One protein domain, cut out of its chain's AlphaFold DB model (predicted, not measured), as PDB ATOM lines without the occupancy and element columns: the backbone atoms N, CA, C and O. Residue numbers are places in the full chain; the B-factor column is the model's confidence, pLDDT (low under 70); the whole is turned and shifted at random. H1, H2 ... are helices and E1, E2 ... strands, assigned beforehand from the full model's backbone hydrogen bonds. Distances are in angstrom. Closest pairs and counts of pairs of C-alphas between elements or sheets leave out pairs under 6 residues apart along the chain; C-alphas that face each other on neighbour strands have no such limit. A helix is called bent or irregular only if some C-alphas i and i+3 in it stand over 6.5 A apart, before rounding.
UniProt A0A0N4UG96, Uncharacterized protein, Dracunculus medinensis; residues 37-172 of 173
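This is residues 37 to 172 of the 173 residues of an uncharacterized protein of Dracunculus medinensis (UniProt A0A0N4UG96). A strongly twisted five-stranded sheet makes one end of the domain, and beyond its edge strand E5 the helical hairpin H2 and H3 makes the other end, so that sheet and hairpin follow each other along the longest axis. H1 lies to one side and only grazes the sheet, and residues 156 to 157, in the stretch after H3, pair with E5. The printed part has 136 residues with four named helices and five named strands, in the order E1 E2 E3 E4 H1 E5 H2 H3 H4. The sheet runs E1, E2, E3, E4, E5 and is mixed; the class is mixed, helices and strands. The whole is compact, with a radius of gyration of the C-alphas of 15.2 A and spans of 45 by 36 by 22 A.

E1 is residues 41 to 44, 9.8 A long, from C-alpha 41 at (306.009, 264.172, 370.062). E2 is residues 47 to 53, 19.4 A; E3 residues 62 to 67, 16.1 A; E4 residues 73 to 78, 16.0 A; and E5 residues 112 to 115, 9.9 A. H1 is residues 94 to 106, 20.1 A, neither bent nor irregular, but only just: C-alphas 103 and 106 are 6.4 A apart. H2 is residues 120 to 130, 15.5 A, and H3 residues 135 to 149, 21.3 A, ending at C-alpha 149 at (290.987, 297.746, 361.402). H4 is residues 160 to 163, 5.2 A.

E1 to E4 form a meander, each strand the antiparallel neighbour of the one before, and E1 and E2, E2 and E3, E3 and E4 are hairpins. N 42 and O 49 are 2.8 A apart, N 50 and O 65 2.8 A, and N 66 and O 74 2.8 A, within hydrogen-bond range. E5 is parallel to E4 at 12 degrees, with N 114 and O 75 2.8 A apart. E4, H1 and E5 form a strand-helix-strand unit, two parallel neighbour strands with a helix between, its crossover right-handed. H1 only grazes the sheet, with its residues 100 to 104. H2 and H3, a helical hairpin, touch at a shallow tilt of 28 degrees, opposite ways; their closest C-alphas, of Leu 124 and Met 141, are 6.3 A apart. H2, H3 and H4 are not on the sheet. H4 and H3 are close but not clearly touching, with the closest C-alphas, of Ile 136 and Glu 163, 7.7 A apart; H4 and H1 are near each other. Every O i to N i+4 pair is within hydrogen-bond range in H2 and H3, 6 of 9 are in H1, and H4 is too short for such a pair.

The C-alphas of Asp 45 and Asn 133, the two farthest apart, are 47.6 A apart. The printed part has no cut. The link from E4 to H1, residues 79 to 93, is long. Mean pLDDT of the printed part is 86.6; residues 159 to 172 are under 70.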
ATOM      1  N   GLU A  37     299.383 261.767 374.773       97.97
ATOM      2  CA  GLU A  37     299.831 261.902 376.155       97.97
ATOM      3  C   GLU A  37     300.623 263.202 376.366       97.97
ATOM      4  O   GLU A  37     301.034 263.884 375.421       97.97
ATOM      5  N   HIS A  38     300.816 263.588 377.629       97.79
ATOM      6  CA  HIS A  38     301.641 264.748 377.957       97.79
ATOM      7  C   HIS A  38     303.092 264.537 377.495       97.79
ATOM      8  O   HIS A  38     303.672 263.482 377.723       97.79
ATOM      9  N   GLU A  39     303.655 265.563 376.857       97.43
ATOM     10  CA  GLU A  39     305.001 265.616 376.270       97.43
ATOM     11  C   GLU A  39     305.221 264.715 375.047       97.43
ATOM     12  O   GLU A  39     306.329 264.674 374.513       97.43
ATOM     13  N   GLU A  40     304.171 264.064 374.539       97.78
ATOM     14  CA  GLU A  40     304.256 263.252 373.328       97.78
ATOM     15  C   GLU A  40     304.647 264.100 372.112       97.78
ATOM     16  O   GLU A  40     304.074 265.167 371.857       97.78
ATOM     17  N   LEU A  41     305.604 263.589 371.335       96.87
ATOM     18  CA  LEU A  41     306.009 264.172 370.062       96.87
ATOM     19  C   LEU A  41     305.169 263.599 368.916       96.87
ATOM     20  O   LEU A  41     304.960 262.391 368.793       96.87
ATOM     21  N   ILE A  42     304.698 264.483 368.046       95.27
ATOM     22  CA  ILE A  42     303.899 264.174 366.868       95.27
ATOM     23  C   ILE A  42     304.657 264.705 365.658       95.27
ATOM     24  O   ILE A  42     304.738 265.914 365.443       95.27
ATOM     25  N   MET A  43     305.206 263.780 364.875       93.68
ATOM     26  CA  MET A  43     305.924 264.100 363.647       93.68
ATOM     27  C   MET A  43     304.944 264.173 362.477       93.68
ATOM     28  O   MET A  43     304.167 263.241 362.261       93.68
ATOM     29  N   LEU A  44     304.990 265.272 361.729       89.80
ATOM     30  CA  LEU A  44     304.268 265.458 360.474       89.80
ATOM     31  C   LEU A  44     305.262 265.984 359.441       89.80
ATOM     32  O   LEU A  44     305.551 267.176 359.424       89.80
ATOM     33  N   ASP A  45     305.804 265.078 358.628       88.08
ATOM     34  CA  ASP A  45     306.904 265.351 357.704       88.08
ATOM     35  C   ASP A  45     308.075 266.054 358.405       88.08
ATOM     36  O   ASP A  45     308.804 265.440 359.186       88.08
ATOM     37  N   ASP A  46     308.255 267.345 358.148       88.34
ATOM     38  CA  ASP A  46     309.317 268.159 358.712       88.34
ATOM     39  C   ASP A  46     308.897 269.029 359.902       88.34
ATOM     40  O   ASP A  46     309.703 269.809 360.417       88.34
ATOM     41  N   LEU A  47     307.657 268.872 360.357       92.13
ATOM     42  CA  LEU A  47     307.106 269.532 361.525       92.13
ATOM     43  C   LEU A  47     307.151 268.591 362.732       92.13
ATOM     44  O   LEU A  47     306.747 267.428 362.661       92.13
ATOM     45  N   CYS A  48     307.597 269.128 363.866       94.26
ATOM     46  CA  CYS A  48     307.561 268.451 365.155       94.26
ATOM     47  C   CYS A  48     306.619 269.202 366.091       94.26
ATOM     48  O   CYS A  48     306.893 270.339 366.487       94.26
ATOM     49  N   PHE A  49     305.512 268.556 366.445       96.97
ATOM     50  CA  PHE A  49     304.603 269.054 367.465       96.97
ATOM     51  C   PHE A  49     304.850 268.340 368.792       96.97
ATOM     52  O   PHE A  49     304.997 267.122 368.820       96.97
ATOM     53  N   GLN A  50     304.821 269.073 369.899       97.51
ATOM     54  CA  GLN A  50     304.814 268.525 371.252       97.51
ATOM     55  C   GLN A  50     303.452 268.789 371.900       97.51
ATOM     56  O   GLN A  50     303.009 269.938 371.993       97.51
ATOM     57  N   ALA A  51     302.784 267.730 372.353       97.84
ATOM     58  CA  ALA A  51     301.512 267.820 373.057       97.84
ATOM     59  C   ALA A  51     301.741 268.151 374.539       97.84
ATOM     60  O   ALA A  51     302.449 267.441 375.249       97.84
ATOM     61  N   LEU A  52     301.135 269.220 375.048       97.87
ATOM     62  CA  LEU A  52     301.309 269.659 376.432       97.87
ATOM     63  C   LEU A  52     299.948 269.729 377.127       97.87
ATOM     64  O   LEU A  52     299.083 270.517 376.742       97.87
ATOM     65  N   SER A  53     299.756 268.899 378.154       97.20
ATOM     66  CA  SER A  53     298.525 268.897 378.937       97.20
ATOM     67  C   SER A  53     298.436 270.186 379.748       97.20
ATOM     68  O   SER A  53     299.397 270.578 380.404       97.20
ATOM     69  N   THR A  54     297.294 270.862 379.658       95.87
ATOM     70  CA  THR A  54     297.039 272.171 380.279       95.87
ATOM     71  C   THR A  54     295.648 272.194 380.918       95.87
ATOM     72  O   THR A  54     294.796 272.992 380.521       95.87
ATOM     73  N   PRO A  55     295.359 271.281 381.867       94.22
ATOM     74  CA  PRO A  55     294.045 271.202 382.490       94.22
ATOM     75  C   PRO A  55     293.651 272.541 383.122       94.22
ATOM     76  O   PRO A  55     294.402 273.133 383.895       94.22
ATOM     77  N   GLY A  56     292.440 273.000 382.825       91.50
ATOM     78  CA  GLY A  56     291.943 274.275 383.328       91.50
ATOM     79  C   GLY A  56     290.637 274.666 382.657       91.50
ATOM     80  O   GLY A  56     289.568 274.505 383.243       91.50
ATOM     81  N   HIS A  57     290.709 275.098 381.395       91.92
ATOM     82  CA  HIS A  57     289.511 275.385 380.600       91.92
ATOM     83  C   HIS A  57     288.592 274.153 380.476       91.92
ATOM     84  O   HIS A  57     287.385 274.239 380.709       91.92
ATOM     85  N   THR A  58     289.199 273.001 380.192       93.38
ATOM     86  CA  THR A  58     288.647 271.650 380.374       93.38
ATOM     87  C   THR A  58     289.694 270.791 381.088       93.38
ATOM     88  O   THR A  58     290.890 271.105 381.047       93.38
ATOM     89  N   ASN A  59     289.301 269.695 381.743       92.44
ATOM     90  CA  ASN A  59     290.259 268.776 382.375       92.44
ATOM     91  C   ASN A  59     291.175 268.093 381.350       92.44
ATOM     92  O   ASN A  59     292.288 267.702 381.692       92.44
ATOM     93  N   GLY A  60     290.712 267.913 380.110       94.28
ATOM     94  CA  GLY A  60     291.472 267.301 379.029       94.28
ATOM     95  C   GLY A  60     292.084 268.293 378.048       94.28
ATOM     96  O   GLY A  60     292.371 267.883 376.923       94.28
ATOM     97  N   HIS A  61     292.257 269.565 378.414       95.90
ATOM     98  CA  HIS A  61     292.814 270.556 377.499       95.90
ATOM     99  C   HIS A  61     294.295 270.267 377.189       95.90
ATOM    100  O   HIS A  61     295.076 269.876 378.062       95.90
ATOM    101  N   PHE A  62     294.679 270.470 375.928       97.51
ATOM    102  CA  PHE A  62     296.060 270.398 375.456       97.51
ATOM    103  C   PHE A  62     296.397 271.658 374.670       97.51
ATOM    104  O   PHE A  62     295.584 272.128 373.876       97.51
ATOM    105  N   ILE A  63     297.617 272.151 374.851       97.29
ATOM    106  CA  ILE A  63     298.254 273.042 373.883       97.29
ATOM    107  C   ILE A  63     299.205 272.214 373.022       97.29
ATOM    108  O   ILE A  63     299.773 271.219 373.486       97.29
ATOM    109  N   TYR A  64     299.393 272.628 371.776       97.60
ATOM    110  CA  TYR A  64     300.361 272.006 370.877       97.60
ATOM    111  C   TYR A  64     301.474 273.000 370.589       97.60
ATOM    112  O   TYR A  64     301.227 274.071 370.037       97.60
ATOM    113  N   ARG A  65     302.697 272.649 370.981       97.18
ATOM    114  CA  ARG A  65     303.889 273.422 370.646       97.18
ATOM    115  C   ARG A  65     304.419 272.957 369.302       97.18
ATOM    116  O   ARG A  65     304.626 271.762 369.138       97.18
ATOM    117  N   LEU A  66     304.672 273.869 368.377       96.82
ATOM    118  CA  LEU A  66     305.384 273.602 367.133       96.82
ATOM    119  C   LEU A  66     306.756 274.267 367.211       96.82
ATOM    120  O   LEU A  66     306.838 275.474 367.424       96.82
ATOM    121  N   ILE A  67     307.810 273.482 367.002       90.16
ATOM    122  CA  ILE A  67     309.168 273.998 366.810       90.16
ATOM    123  C   ILE A  67     309.485 273.855 365.325       90.16
ATOM    124  O   ILE A  67     309.524 272.739 364.801       90.16
ATOM    125  N   THR A  68     309.660 274.975 364.630       88.40
ATOM    126  CA  THR A  68     309.984 274.958 363.199       88.40
ATOM    127  C   THR A  68     311.465 274.653 362.971       88.40
ATOM    128  O   THR A  68     312.291 274.783 363.875       88.40
ATOM    129  N   LYS A  69     311.828 274.290 361.733       86.77
ATOM    130  CA  LYS A  69     313.232 274.102 361.318       86.77
ATOM    131  C   LYS A  69     314.123 275.318 361.595       86.77
ATOM    132  O   LYS A  69     315.295 275.144 361.912       86.77
ATOM    133  N   ASP A  70     313.553 276.519 361.528       89.32
ATOM    134  CA  ASP A  70     314.249 277.783 361.792       89.32
ATOM    135  C   ASP A  70     314.245 278.161 363.290       89.32
ATOM    136  O   ASP A  70     314.543 279.299 363.648       89.32
ATOM    137  N   ASN A  71     313.910 277.215 364.178       87.44
ATOM    138  CA  ASN A  71     313.784 277.392 365.629       87.44
ATOM    139  C   ASN A  71     312.745 278.444 366.054       87.44
ATOM    140  O   ASN A  71     312.866 279.042 367.126       87.44
ATOM    141  N   VAL A  72     311.704 278.663 365.243       89.81
ATOM    142  CA  VAL A  72     310.547 279.458 365.672       89.81
ATOM    143  C   VAL A  72     309.685 278.591 366.586       89.81
ATOM    144  O   VAL A  72     309.289 277.487 366.208       89.81
ATOM    145  N   ASP A  73     309.420 279.100 367.788       93.43
ATOM    146  CA  ASP A  73     308.599 278.442 368.802       93.43
ATOM    147  C   ASP A  73     307.170 278.988 368.748       93.43
ATOM    148  O   ASP A  73     306.957 280.195 368.883       93.43
ATOM    149  N   CYS A  74     306.198 278.108 368.539       95.21
ATOM    150  CA  CYS A  74     304.788 278.452 368.394       95.21
ATOM    151  C   CYS A  74     303.942 277.618 369.359       95.21
ATOM    152  O   CYS A  74     304.125 276.406 369.447       95.21
ATOM    153  N   LEU A  75     302.956 278.224 370.015       96.00
ATOM    154  CA  LEU A  75     301.978 277.547 370.865       96.00
ATOM    155  C   LEU A  75     300.569 277.736 370.302       96.00
ATOM    156  O   LEU A  75     300.040 278.845 370.289       96.00
ATOM    157  N   PHE A  76     299.936 276.637 369.902       96.28
ATOM    158  CA  PHE A  76     298.504 276.584 369.619       96.28
ATOM    159  C   PHE A  76     297.764 276.355 370.934       96.28
ATOM    160  O   PHE A  76     297.765 275.243 371.467       96.28
ATOM    161  N   THR A  77     297.191 277.422 371.491       95.29
ATOM    162  CA  THR A  77     296.716 277.450 372.882       95.29
ATOM    163  C   THR A  77     295.239 277.127 373.049       95.29
ATOM    164  O   THR A  77     294.790 276.992 374.185       95.29
ATOM    165  N   GLY A  78     294.486 276.989 371.954       94.64
ATOM    166  CA  GLY A  78     293.045 276.743 372.015       94.64
ATOM    167  C   GLY A  78     292.349 277.772 372.906       94.64
ATOM    168  O   GLY A  78     292.645 278.965 372.831       94.64
ATOM    169  N   ASP A  79     291.482 277.295 373.795       94.27
ATOM    170  CA  ASP A  79     290.730 278.156 374.713       94.27
ATOM    171  C   ASP A  79     291.370 278.256 376.095       94.27
ATOM    172  O   ASP A  79     290.741 278.718 377.040       94.27
ATOM    173  N   PHE A  80     292.620 277.823 376.245       93.45
ATOM    174  CA  PHE A  80     293.323 277.923 377.515       93.45
ATOM    175  C   PHE A  80     293.875 279.331 377.749       93.45
ATOM    176  O   PHE A  80     293.603 279.938 378.786       93.45
ATOM    177  N   VAL A  81     294.603 279.873 376.771       91.54
ATOM    178  CA  VAL A  81     295.258 281.183 376.860       91.54
ATOM    179  C   VAL A  81     294.996 281.994 375.595       91.54
ATOM    180  O   VAL A  81     295.152 281.486 374.484       91.54
ATOM    181  N   PHE A  82     294.637 283.262 375.783       90.02
ATOM    182  CA  PHE A  82     294.385 284.256 374.743       90.02
ATOM    183  C   PHE A  82     295.330 285.447 374.910       90.02
ATOM    184  O   PHE A  82     295.919 285.641 375.973       90.02
ATOM    185  N   THR A  83     295.390 286.328 373.912       86.37
ATOM    186  CA  THR A  83     295.944 287.668 374.122       86.37
ATOM    187  C   THR A  83     295.248 288.353 375.301       86.37
ATOM    188  O   THR A  83     294.020 288.495 375.308       86.37
ATOM    189  N   ALA A  84     296.046 288.773 376.287       86.28
ATOM    190  CA  ALA A  84     295.617 289.475 377.497       86.28
ATOM    191  C   ALA A  84     294.538 288.755 378.336       86.28
ATOM    192  O   ALA A  84     293.808 289.406 379.082       86.28
ATOM    193  N   GLY A  85     294.392 287.431 378.224       88.46
ATOM    194  CA  GLY A  85     293.354 286.717 378.967       88.46
ATOM    195  C   GLY A  85     293.479 285.199 378.941       88.46
ATOM    196  O   GLY A  85     294.373 284.630 378.321       88.46
ATOM    197  N   ILE A  86     292.546 284.538 379.623       91.06
ATOM    198  CA  ILE A  86     292.482 283.078 379.736       91.06
ATOM    199  C   ILE A  86     291.087 282.536 379.483       91.06
ATOM    200  O   ILE A  86     290.085 283.247 379.579       91.06
ATOM    201  N   GLY A  87     291.047 281.240 379.196       91.11
ATOM    202  CA  GLY A  87     289.842 280.434 379.207       91.11
ATOM    203  C   GLY A  87     289.054 280.563 380.491       91.11
ATOM    204  O   GLY A  87     289.601 280.595 381.591       91.11
ATOM    205  N   ARG A  88     287.730 280.537 380.353       89.99
ATOM    206  CA  ARG A  88     286.839 280.319 381.496       89.99
ATOM    207  C   ARG A  88     287.106 278.942 382.103       89.99
ATOM    208  O   ARG A  88     287.291 277.978 381.363       89.99
ATOM    209  N   ILE A  89     287.061 278.855 383.430       87.55
ATOM    210  CA  ILE A  89     287.282 277.624 384.197       87.55
ATOM    211  C   ILE A  89     285.933 276.917 384.368       87.55
ATOM    212  O   ILE A  89     285.206 277.149 385.333       87.55
ATOM    213  N   PHE A  90     285.548 276.084 383.402       77.35
ATOM    214  CA  PHE A  90     284.228 275.441 383.424       77.35
ATOM    215  C   PHE A  90     284.119 274.323 384.462       77.35
ATOM    216  O   PHE A  90     283.050 274.096 385.025       77.35
ATOM    217  N   GLU A  91     285.228 273.641 384.733       77.80
ATOM    218  CA  GLU A  91     285.257 272.426 385.549       77.80
ATOM    219  C   GLU A  91     285.690 272.695 387.002       77.80
ATOM    220  O   GLU A  91     286.005 271.758 387.732       77.80
ATOM    221  N   ARG A  92     285.653 273.975 387.421       78.65
ATOM    222  CA  ARG A  92     285.883 274.459 388.801       78.65
ATOM    223  C   ARG A  92     287.151 273.892 389.444       78.65
ATOM    224  O   ARG A  92     287.118 273.327 390.534       78.65
ATOM    225  N   ASN A  93     288.255 273.976 388.707       85.13
ATOM    226  CA  ASN A  93     289.571 273.591 389.198       85.13
ATOM    227  C   ASN A  93     290.571 274.721 388.952       85.13
ATOM    228  O   ASN A  93     291.437 274.651 388.079       85.13
ATOM    229  N   GLU A  94     290.398 275.794 389.716       88.17
ATOM    230  CA  GLU A  94     291.209 277.005 389.665       88.17
ATOM    231  C   GLU A  94     292.681 276.691 389.937       88.17
ATOM    232  O   GLU A  94     293.554 277.196 389.238       88.17
ATOM    233  N   GLN A  95     292.953 275.778 390.872       90.09
ATOM    234  CA  GLN A  95     294.307 275.335 391.193       90.09
ATOM    235  C   GLN A  95     295.018 274.725 389.974       90.09
ATOM    236  O   GLN A  95     296.120 275.151 389.637       90.09
ATOM    237  N   LYS A  96     294.376 273.792 389.252       90.66
ATOM    238  CA  LYS A  96     294.954 273.221 388.023       90.66
ATOM    239  C   LYS A  96     295.111 274.253 386.910       90.66
ATOM    240  O   LYS A  96     296.099 274.201 386.182       90.66
ATOM    241  N   MET A  97     294.163 275.185 386.781       91.22
ATOM    242  CA  MET A  97     294.278 276.287 385.822       91.22
ATOM    243  C   MET A  97     295.535 277.115 386.113       91.22
ATOM    244  O   MET A  97     296.329 277.356 385.206       91.22
ATOM    245  N   LEU A  98     295.750 277.503 387.372       90.19
ATOM    246  CA  LEU A  98     296.922 278.269 387.800       90.19
ATOM    247  C   LEU A  98     298.224 277.494 387.592       90.19
ATOM    248  O   LEU A  98     299.173 278.042 387.034       90.19
ATOM    249  N   GLU A  99     298.267 276.217 387.975       92.46
ATOM    250  CA  GLU A  99     299.417 275.335 387.733       92.46
ATOM    251  C   GLU A  99     299.748 275.244 386.238       92.46
ATOM    252  O   GLU A  99     300.905 275.415 385.843       92.46
ATOM    253  N   SER A 100     298.730 275.065 385.392       93.89
ATOM    254  CA  SER A 100     298.892 275.052 383.938       93.89
ATOM    255  C   SER A 100     299.397 276.397 383.414       93.89
ATOM    256  O   SER A 100     300.275 276.408 382.553       93.89
ATOM    257  N   ILE A 101     298.897 277.532 383.921       91.20
ATOM    258  CA  ILE A 101     299.339 278.871 383.490       91.20
ATOM    259  C   ILE A 101     300.807 279.070 383.870       91.20
ATOM    260  O   ILE A 101     301.616 279.485 383.039       91.20
ATOM    261  N   PHE A 102     301.184 278.724 385.102       89.89
ATOM    262  CA  PHE A 102     302.568 278.830 385.553       89.89
ATOM    263  C   PHE A 102     303.507 277.899 384.792       89.89
ATOM    264  O   PHE A 102     304.651 278.282 384.545       89.89
ATOM    265  N   SER A 103     303.030 276.736 384.338       92.03
ATOM    266  CA  SER A 103     303.817 275.838 383.487       92.03
ATOM    267  C   SER A 103     304.265 276.498 382.177       92.03
ATOM    268  O   SER A 103     305.286 276.100 381.614       92.03
ATOM    269  N   LEU A 104     303.554 277.535 381.710       90.98
ATOM    270  CA  LEU A 104     303.921 278.264 380.501       90.98
ATOM    271  C   LEU A 104     305.090 279.232 380.714       90.98
ATOM    272  O   LEU A 104     305.750 279.587 379.743       90.98
ATOM    273  N   LYS A 105     305.423 279.618 381.958       88.01
ATOM    274  CA  LYS A 105     306.554 280.527 382.249       88.01
ATOM    275  C   LYS A 105     307.912 280.004 381.763       88.01
ATOM    276  O   LYS A 105     308.864 280.771 381.703       88.01
ATOM    277  N   LYS A 106     308.010 278.714 381.424       90.78
ATOM    278  CA  LYS A 106     309.216 278.101 380.851       90.78
ATOM    279  C   LYS A 106     309.471 278.473 379.385       90.78
ATOM    280  O   LYS A 106     310.576 278.241 378.901       90.78
ATOM    281  N   PHE A 107     308.461 278.965 378.663       91.32
ATOM    282  CA  PHE A 107     308.592 279.311 377.247       91.32
ATOM    283  C   PHE A 107     309.281 280.656 377.057       91.32
ATOM    284  O   PHE A 107     309.220 281.536 377.916       91.32
ATOM    285  N   SER A 108     309.943 280.811 375.909       89.82
ATOM    286  CA  SER A 108     310.632 282.055 375.585       89.82
ATOM    287  C   SER A 108     309.627 283.208 375.466       89.82
ATOM    288  O   SER A 108     308.599 283.031 374.807       89.82
ATOM    289  N   PRO A 109     309.955 284.403 375.978       86.50
ATOM    290  CA  PRO A 109     309.436 285.694 375.532       86.50
ATOM    291  C   PRO A 109     308.957 285.804 374.080       86.50
ATOM    292  O   PRO A 109     307.879 286.328 373.803       86.50
ATOM    293  N   SER A 110     309.766 285.288 373.154       89.24
ATOM    294  CA  SER A 110     309.561 285.379 371.706       89.24
ATOM    295  C   SER A 110     308.627 284.309 371.132       89.24
ATOM    296  O   SER A 110     308.397 284.305 369.925       89.24
ATOM    297  N   THR A 111     308.124 283.390 371.961       91.87
ATOM    298  CA  THR A 111     307.235 282.300 371.531       91.87
ATOM    299  C   THR A 111     305.944 282.883 370.973       91.87
ATOM    300  O   THR A 111     305.330 283.736 371.608       91.87
ATOM    301  N   LEU A 112     305.522 282.444 369.793       92.49
ATOM    302  CA  LEU A 112     304.304 282.926 369.150       92.49
ATOM    303  C   LEU A 112     303.075 282.206 369.703       92.49
ATOM    304  O   LEU A 112     303.075 280.985 369.848       92.49
ATOM    305  N   LEU A 113     302.011 282.952 369.975       91.78
ATOM    306  CA  LEU A 113     300.740 282.438 370.468       91.78
ATOM    307  C   LEU A 113     299.692 282.396 369.358       91.78
ATOM    308  O   LEU A 113     299.464 283.385 368.663       91.78
ATOM    309  N   PHE A 114     299.009 281.258 369.256       94.01
ATOM    310  CA  PHE A 114     297.905 281.012 368.333       94.01
ATOM    311  C   PHE A 114     296.666 280.572 369.131       94.01
ATOM    312  O   PHE A 114     296.470 279.370 369.357       94.01
ATOM    313  N   PRO A 115     295.851 281.530 369.607       93.35
ATOM    314  CA  PRO A 115     294.663 281.235 370.398       93.35
ATOM    315  C   PRO A 115     293.492 280.712 369.559       93.35
ATOM    316  O   PRO A 115     293.439 280.887 368.344       93.35
ATOM    317  N   GLY A 116     292.516 280.103 370.237       93.08
ATOM    318  CA  GLY A 116     291.285 279.590 369.631       93.08
ATOM    319  C   GLY A 116     290.281 280.667 369.210       93.08
ATOM    320  O   GLY A 116     289.468 280.428 368.319       93.08
ATOM    321  N   HIS A 117     290.353 281.861 369.813       92.19
ATOM    322  CA  HIS A 117     289.424 282.968 369.566       92.19
ATOM    323  C   HIS A 117     290.115 284.327 369.538       92.19
ATOM    324  O   HIS A 117     291.077 284.586 370.260       92.19
ATOM    325  N   GLU A 118     289.525 285.240 368.772       89.25
ATOM    326  CA  GLU A 118     289.946 286.635 368.653       89.25
ATOM    327  C   GLU A 118     289.284 287.506 369.737       89.25
ATOM    328  O   GLU A 118     288.380 288.306 369.480       89.25
ATOM    329  N   TYR A 119     289.698 287.294 370.991       91.03
ATOM    330  CA  TYR A 119     289.182 288.000 372.173       91.03
ATOM    331  C   TYR A 119     290.084 289.132 372.671       91.03
ATOM    332  O   TYR A 119     289.762 289.762 373.677       91.03
ATOM    333  N   ALA A 120     291.168 289.444 371.959       90.07
ATOM    334  CA  ALA A 120     292.186 290.395 372.398       90.07
ATOM    335  C   ALA A 120     291.606 291.747 372.838       90.07
ATOM    336  O   ALA A 120     291.869 292.209 373.944       90.07
ATOM    337  N   LEU A 121     290.745 292.356 372.015       90.11
ATOM    338  CA  LEU A 121     290.145 293.655 372.330       90.11
ATOM    339  C   LEU A 121     289.240 293.602 373.571       90.11
ATOM    340  O   LEU A 121     289.228 294.544 374.364       90.11
ATOM    341  N   LEU A 122     288.485 292.513 373.745       91.99
ATOM    342  CA  LEU A 122     287.613 292.320 374.907       91.99
ATOM    343  C   LEU A 122     288.447 292.155 376.182       91.99
ATOM    344  O   LEU A 122     288.194 292.834 377.176       91.99
ATOM    345  N   ASN A 123     289.468 291.306 376.117       91.16
ATOM    346  CA  ASN A 123     290.383 291.024 377.216       91.16
ATOM    347  C   ASN A 123     291.157 292.278 377.645       91.16
ATOM    348  O   ASN A 123     291.172 292.630 378.822       91.16
ATOM    349  N   LEU A 124     291.706 293.021 376.681       89.97
ATOM    350  CA  LEU A 124     292.385 294.290 376.936       89.97
ATOM    351  C   LEU A 124     291.435 295.342 377.508       89.97
ATOM    352  O   LEU A 124     291.850 296.141 378.340       89.97
ATOM    353  N   SER A 125     290.163 295.360 377.094       90.95
ATOM    354  CA  SER A 125     289.184 296.321 377.626       90.95
ATOM    355  C   SER A 125     288.854 296.022 379.085       90.95
ATOM    356  O   SER A 125     288.733 296.947 379.889       90.95
ATOM    357  N   PHE A 126     288.756 294.738 379.436       90.59
ATOM    358  CA  PHE A 126     288.611 294.302 380.818       90.59
ATOM    359  C   PHE A 126     289.847 294.673 381.646       90.59
ATOM    360  O   PHE A 126     289.707 295.365 382.652       90.59
ATOM    361  N   ALA A 127     291.050 294.324 381.191       88.76
ATOM    362  CA  ALA A 127     292.288 294.650 381.895       88.76
ATOM    363  C   ALA A 127     292.488 296.171 382.058       88.76
ATOM    364  O   ALA A 127     292.803 296.645 383.146       88.76
ATOM    365  N   TYR A 128     292.182 296.962 381.023       88.75
ATOM    366  CA  TYR A 128     292.190 298.427 381.093       88.75
ATOM    367  C   TYR A 128     291.190 298.980 382.117       88.75
ATOM    368  O   TYR A 128     291.436 300.014 382.733       88.75
ATOM    369  N   SER A 129     290.052 298.308 382.327       90.06
ATOM    370  CA  SER A 129     289.089 298.716 383.356       90.06
ATOM    371  C   SER A 129     289.617 298.523 384.782       90.06
ATOM    372  O   SER A 129     289.187 299.261 385.671       90.06
ATOM    373  N   LEU A 130     290.556 297.588 384.974       88.92
ATOM    374  CA  LEU A 130     291.202 297.278 386.250       88.92
ATOM    375  C   LEU A 130     292.422 298.169 386.523       88.92
ATOM    376  O   LEU A 130     292.594 298.629 387.648       88.92
ATOM    377  N   ASP A 131     293.232 298.457 385.500       87.18
ATOM    378  CA  ASP A 131     294.403 299.333 385.603       87.18
ATOM    379  C   ASP A 131     294.515 300.278 384.396       87.18
ATOM    380  O   ASP A 131     295.180 300.013 383.391       87.18
ATOM    381  N   ARG A 132     293.855 301.435 384.508       87.03
ATOM    382  CA  ARG A 132     293.817 302.458 383.447       87.03
ATOM    383  C   ARG A 132     295.167 303.134 383.203       87.03
ATOM    384  O   ARG A 132     295.369 303.714 382.134       87.03
ATOM    385  N   ASN A 133     296.063 303.095 384.192       88.50
ATOM    386  CA  ASN A 133     297.345 303.797 384.162       88.50
ATOM    387  C   ASN A 133     298.479 302.923 383.612       88.50
ATOM    388  O   ASN A 133     299.580 303.424 383.387       88.50
ATOM    389  N   ASN A 134     298.213 301.645 383.345       86.52
ATOM    390  CA  ASN A 134     299.171 300.738 382.735       86.52
ATOM    391  C   ASN A 134     299.452 301.140 381.275       86.52
ATOM    392  O   ASN A 134     298.612 301.018 380.376       86.52
ATOM    393  N   SER A 135     300.656 301.652 381.020       88.79
ATOM    394  CA  SER A 135     301.080 302.090 379.687       88.79
ATOM    395  C   SER A 135     301.224 300.927 378.698       88.79
ATOM    396  O   SER A 135     300.965 301.117 377.509       88.79
ATOM    397  N   ILE A 136     301.559 299.723 379.175       86.53
ATOM    398  CA  ILE A 136     301.662 298.503 378.359       86.53
ATOM    399  C   ILE A 136     300.279 298.147 377.805       86.53
ATOM    400  O   ILE A 136     300.123 297.994 376.592       86.53
ATOM    401  N   LEU A 137     299.254 298.138 378.666       87.34
ATOM    402  CA  LEU A 137     297.859 297.928 378.269       87.34
ATOM    403  C   LEU A 137     297.391 298.930 377.216       87.34
ATOM    404  O   LEU A 137     296.779 298.552 376.216       87.34
ATOM    405  N   ASN A 138     297.699 300.210 377.425       87.66
ATOM    406  CA  ASN A 138     297.333 301.272 376.495       87.66
ATOM    407  C   ASN A 138     297.995 301.092 375.122       87.66
ATOM    408  O   ASN A 138     297.314 301.190 374.101       87.66
ATOM    409  N   ASN A 139     299.295 300.798 375.086       89.00
ATOM    410  CA  ASN A 139     300.029 300.590 373.837       89.00
ATOM    411  C   ASN A 139     299.498 299.371 373.078       89.00
ATOM    412  O   ASN A 139     299.210 299.452 371.884       89.00
ATOM    413  N   MET A 140     299.295 298.264 373.786       88.00
ATOM    414  CA  MET A 140     298.786 297.030 373.203       88.00
ATOM    415  C   MET A 140     297.362 297.184 372.665       88.00
ATOM    416  O   MET A 140     297.062 296.740 371.559       88.00
ATOM    417  N   MET A 141     296.501 297.909 373.382       89.25
ATOM    418  CA  MET A 141     295.165 298.271 372.912       89.25
ATOM    419  C   MET A 141     295.204 299.002 371.561       89.25
ATOM    420  O   MET A 141     294.359 298.741 370.704       89.25
ATOM    421  N   GLN A 142     296.170 299.901 371.343       90.11
ATOM    422  CA  GLN A 142     296.317 300.592 370.056       90.11
ATOM    423  C   GLN A 142     296.779 299.643 368.945       90.11
ATOM    424  O   GLN A 142     296.199 299.665 367.860       90.11
ATOM    425  N   VAL A 143     297.757 298.772 369.224       88.91
ATOM    426  CA  VAL A 143     298.239 297.760 368.266       88.91
ATOM    427  C   VAL A 143     297.099 296.841 367.826       88.91
ATOM    428  O   VAL A 143     296.860 296.683 366.628       88.91
ATOM    429  N   VAL A 144     296.337 296.301 368.780       89.29
ATOM    430  CA  VAL A 144     295.207 295.406 368.492       89.29
ATOM    431  C   VAL A 144     294.117 296.130 367.701       89.29
ATOM    432  O   VAL A 144     293.598 295.581 366.730       89.29
ATOM    433  N   ARG A 145     293.775 297.379 368.048       90.78
ATOM    434  CA  ARG A 145     292.790 298.168 367.283       90.78
ATOM    435  C   ARG A 145     293.219 298.383 365.835       90.78
ATOM    436  O   ARG A 145     292.381 298.261 364.941       90.78
ATOM    437  N   GLU A 146     294.497 298.667 365.604       90.68
ATOM    438  CA  GLU A 146     295.027 298.871 364.259       90.68
ATOM    439  C   GLU A 146     294.975 297.586 363.429       90.68
ATOM    440  O   GLU A 146     294.458 297.595 362.312       90.68
ATOM    441  N   GLN A 147     295.415 296.456 363.985       87.88
ATOM    442  CA  GLN A 147     295.355 295.175 363.277       87.88
ATOM    443  C   GLN A 147     293.917 294.751 362.957       87.88
ATOM    444  O   GLN A 147     293.621 294.331 361.836       87.88
ATOM    445  N   ARG A 148     292.986 294.952 363.899       86.80
ATOM    446  CA  ARG A 148     291.555 294.683 363.686       86.80
ATOM    447  C   ARG A 148     290.962 295.570 362.592       86.80
ATOM    448  O   ARG A 148     290.150 295.084 361.807       86.80
ATOM    449  N   ARG A 149     291.384 296.837 362.493       89.71
ATOM    450  CA  ARG A 149     290.987 297.746 361.402       89.71
ATOM    451  C   ARG A 149     291.463 297.239 360.040       89.71
ATOM    452  O   ARG A 149     290.731 297.363 359.063       89.71
ATOM    453  N   GLN A 150     292.651 296.641 359.991       90.14
ATOM    454  CA  GLN A 150     293.227 296.043 358.784       90.14
ATOM    455  C   GLN A 150     292.699 294.628 358.485       90.14
ATOM    456  O   GLN A 150     293.083 294.044 357.476       90.14
ATOM    457  N   GLN A 151     291.814 294.078 359.329       85.46
ATOM    458  CA  GLN A 151     291.311 292.698 359.244       85.46
ATOM    459  C   GLN A 151     292.426 291.640 359.246       85.46
ATOM    460  O   GLN A 151     292.264 290.551 358.696       85.46
ATOM    461  N   LEU A 152     293.555 291.951 359.883       81.06
ATOM    462  CA  LEU A 152     294.644 291.004 360.076       81.06
ATOM    463  C   LEU A 152     294.404 290.196 361.360       81.06
ATOM    464  O   LEU A 152     293.927 290.764 362.348       81.06
ATOM    465  N   PRO A 153     294.705 288.884 361.364       75.01
ATOM    466  CA  PRO A 153     294.698 288.107 362.594       75.01
ATOM    467  C   PRO A 153     295.808 288.602 363.522       75.01
ATOM    468  O   PRO A 153     296.913 288.911 363.069       75.01
ATOM    469  N   LEU A 154     295.519 288.635 364.819       76.77
ATOM    470  CA  LEU A 154     296.520 288.944 365.826       76.77
ATOM    471  C   LEU A 154     297.331 287.684 366.153       76.77
ATOM    472  O   LEU A 154     296.805 286.716 366.700       76.77
ATOM    473  N   VAL A 155     298.622 287.705 365.821       73.88
ATOM    474  CA  VAL A 155     299.611 286.737 366.317       73.88
ATOM    475  C   VAL A 155     300.586 287.506 367.191       73.88
ATOM    476  O   VAL A 155     301.214 288.462 366.736       73.88
ATOM    477  N   GLU A 156     300.708 287.096 368.450       76.83
ATOM    478  CA  GLU A 156     301.507 287.804 369.446       76.83
ATOM    479  C   GLU A 156     302.611 286.946 370.035       76.83
ATOM    480  O   GLU A 156     302.540 285.720 370.059       76.83
ATOM    481  N   GLN A 157     303.631 287.632 370.540       77.06
ATOM    482  CA  GLN A 157     304.688 287.026 371.329       77.06
ATOM    483  C   GLN A 157     304.245 286.849 372.785       77.06
ATOM    484  O   GLN A 157     303.521 287.669 373.352       77.06
ATOM    485  N   PHE A 158     304.732 285.774 373.393       73.69
ATOM    486  CA  PHE A 158     304.398 285.300 374.729       73.69
ATOM    487  C   PHE A 158     304.648 286.318 375.850       73.69
ATOM    488  O   PHE A 158     303.945 286.286 376.860       73.69
ATOM    489  N   ASN A 159     305.589 287.249 375.657       66.58
ATOM    490  CA  ASN A 159     305.923 288.321 376.606       66.58
ATOM    491  C   ASN A 159     304.716 289.034 377.215       66.58
ATOM    492  O   ASN A 159     304.683 289.306 378.415       66.58
ATOM    493  N   ASN A 160     303.693 289.278 376.404       66.03
ATOM    494  CA  ASN A 160     302.560 290.087 376.820       66.03
ATOM    495  C   ASN A 160     301.661 289.385 377.848       66.03
ATOM    496  O   ASN A 160     300.919 290.053 378.560       66.03
ATOM    497  N   LEU A 161     301.707 288.054 377.976       65.72
ATOM    498  CA  LEU A 161     300.824 287.353 378.911       65.72
ATOM    499  C   LEU A 161     301.063 287.782 380.357       65.72
ATOM    500  O   LEU A 161     300.109 288.103 381.059       65.72
ATOM    501  N   PHE A 162     302.319 287.816 380.797       66.76
ATOM    502  CA  PHE A 162     302.645 288.105 382.193       66.76
ATOM    503  C   PHE A 162     302.824 289.597 382.479       66.76
ATOM    504  O   PHE A 162     302.554 290.024 383.596       66.76
ATOM    505  N   GLU A 163     303.213 290.399 381.486       65.88
ATOM    506  CA  GLU A 163     303.459 291.837 381.675       65.88
ATOM    507  C   GLU A 163     302.179 292.672 381.825       65.88
ATOM    508  O   GLU A 163     302.202 293.754 382.407       65.88
ATOM    509  N   ILE A 164     301.038 292.170 381.347       64.02
ATOM    510  CA  ILE A 164     299.757 292.885 381.439       64.02
ATOM    511  C   ILE A 164     299.137 292.800 382.851       64.02
ATOM    512  O   ILE A 164     298.143 293.462 383.140       64.02
ATOM    513  N   GLY A 165     299.711 292.004 383.760       55.77
ATOM    514  CA  GLY A 165     299.242 291.911 385.148       55.77
ATOM    515  C   GLY A 165     297.925 291.146 385.328       55.77
ATOM    516  O   GLY A 165     297.429 291.039 386.445       55.77
ATOM    517  N   VAL A 166     297.369 290.543 384.268       55.89
ATOM    518  CA  VAL A 166     296.148 289.706 384.357       55.89
ATOM    519  C   VAL A 166     296.377 288.461 385.228       55.89
ATOM    520  O   VAL A 166     295.427 287.884 385.749       55.89
ATOM    521  N   PHE A 167     297.639 288.068 385.416       58.71
ATOM    522  CA  PHE A 167     298.046 286.917 386.227       58.71
ATOM    523  C   PHE A 167     298.754 287.291 387.526       58.71
ATOM    524  O   PHE A 167     299.243 286.395 388.218       58.71
ATOM    525  N   ASP A 168     298.845 288.580 387.859       51.85
ATOM    526  CA  ASP A 168     299.386 288.953 389.156       51.85
ATOM    527  C   ASP A 168     298.415 288.527 390.252       51.85
ATOM    528  O   ASP A 168     297.203 288.739 390.171       51.85
ATOM    529  N   SER A 169     298.978 287.919 391.298       39.00
ATOM    530  CA  SER A 169     298.261 287.341 392.446       39.00
ATOM    531  C   SER A 169     297.264 288.285 393.134       39.00
ATOM    532  O   SER A 169     296.429 287.837 393.909       39.00
ATOM    533  N   HIS A 170     297.302 289.580 392.819       39.95
ATOM    534  CA  HIS A 170     296.350 290.577 393.294       39.95
ATOM    535  C   HIS A 170     294.928 290.414 392.731       39.95
ATOM    536  O   HIS A 170     293.998 290.954 393.324       39.95
ATOM    537  N   TRP A 171     294.736 289.664 391.640       38.36
ATOM    538  CA  TRP A 171     293.411 289.417 391.043       38.36
ATOM    539  C   TRP A 171     292.880 287.996 391.268       38.36
ATOM    540  O   TRP A 171     291.759 287.684 390.869       38.36
ATOM    541  N   VAL A 172     293.678 287.139 391.907       33.44
ATOM    542  CA  VAL A 172     293.358 285.738 392.196       33.44
ATOM    543  C   VAL A 172     293.354 285.553 393.715       33.44
ATOM    544  O   VAL A 172     294.250 284.933 394.284       33.44
TER     545      VAL A 172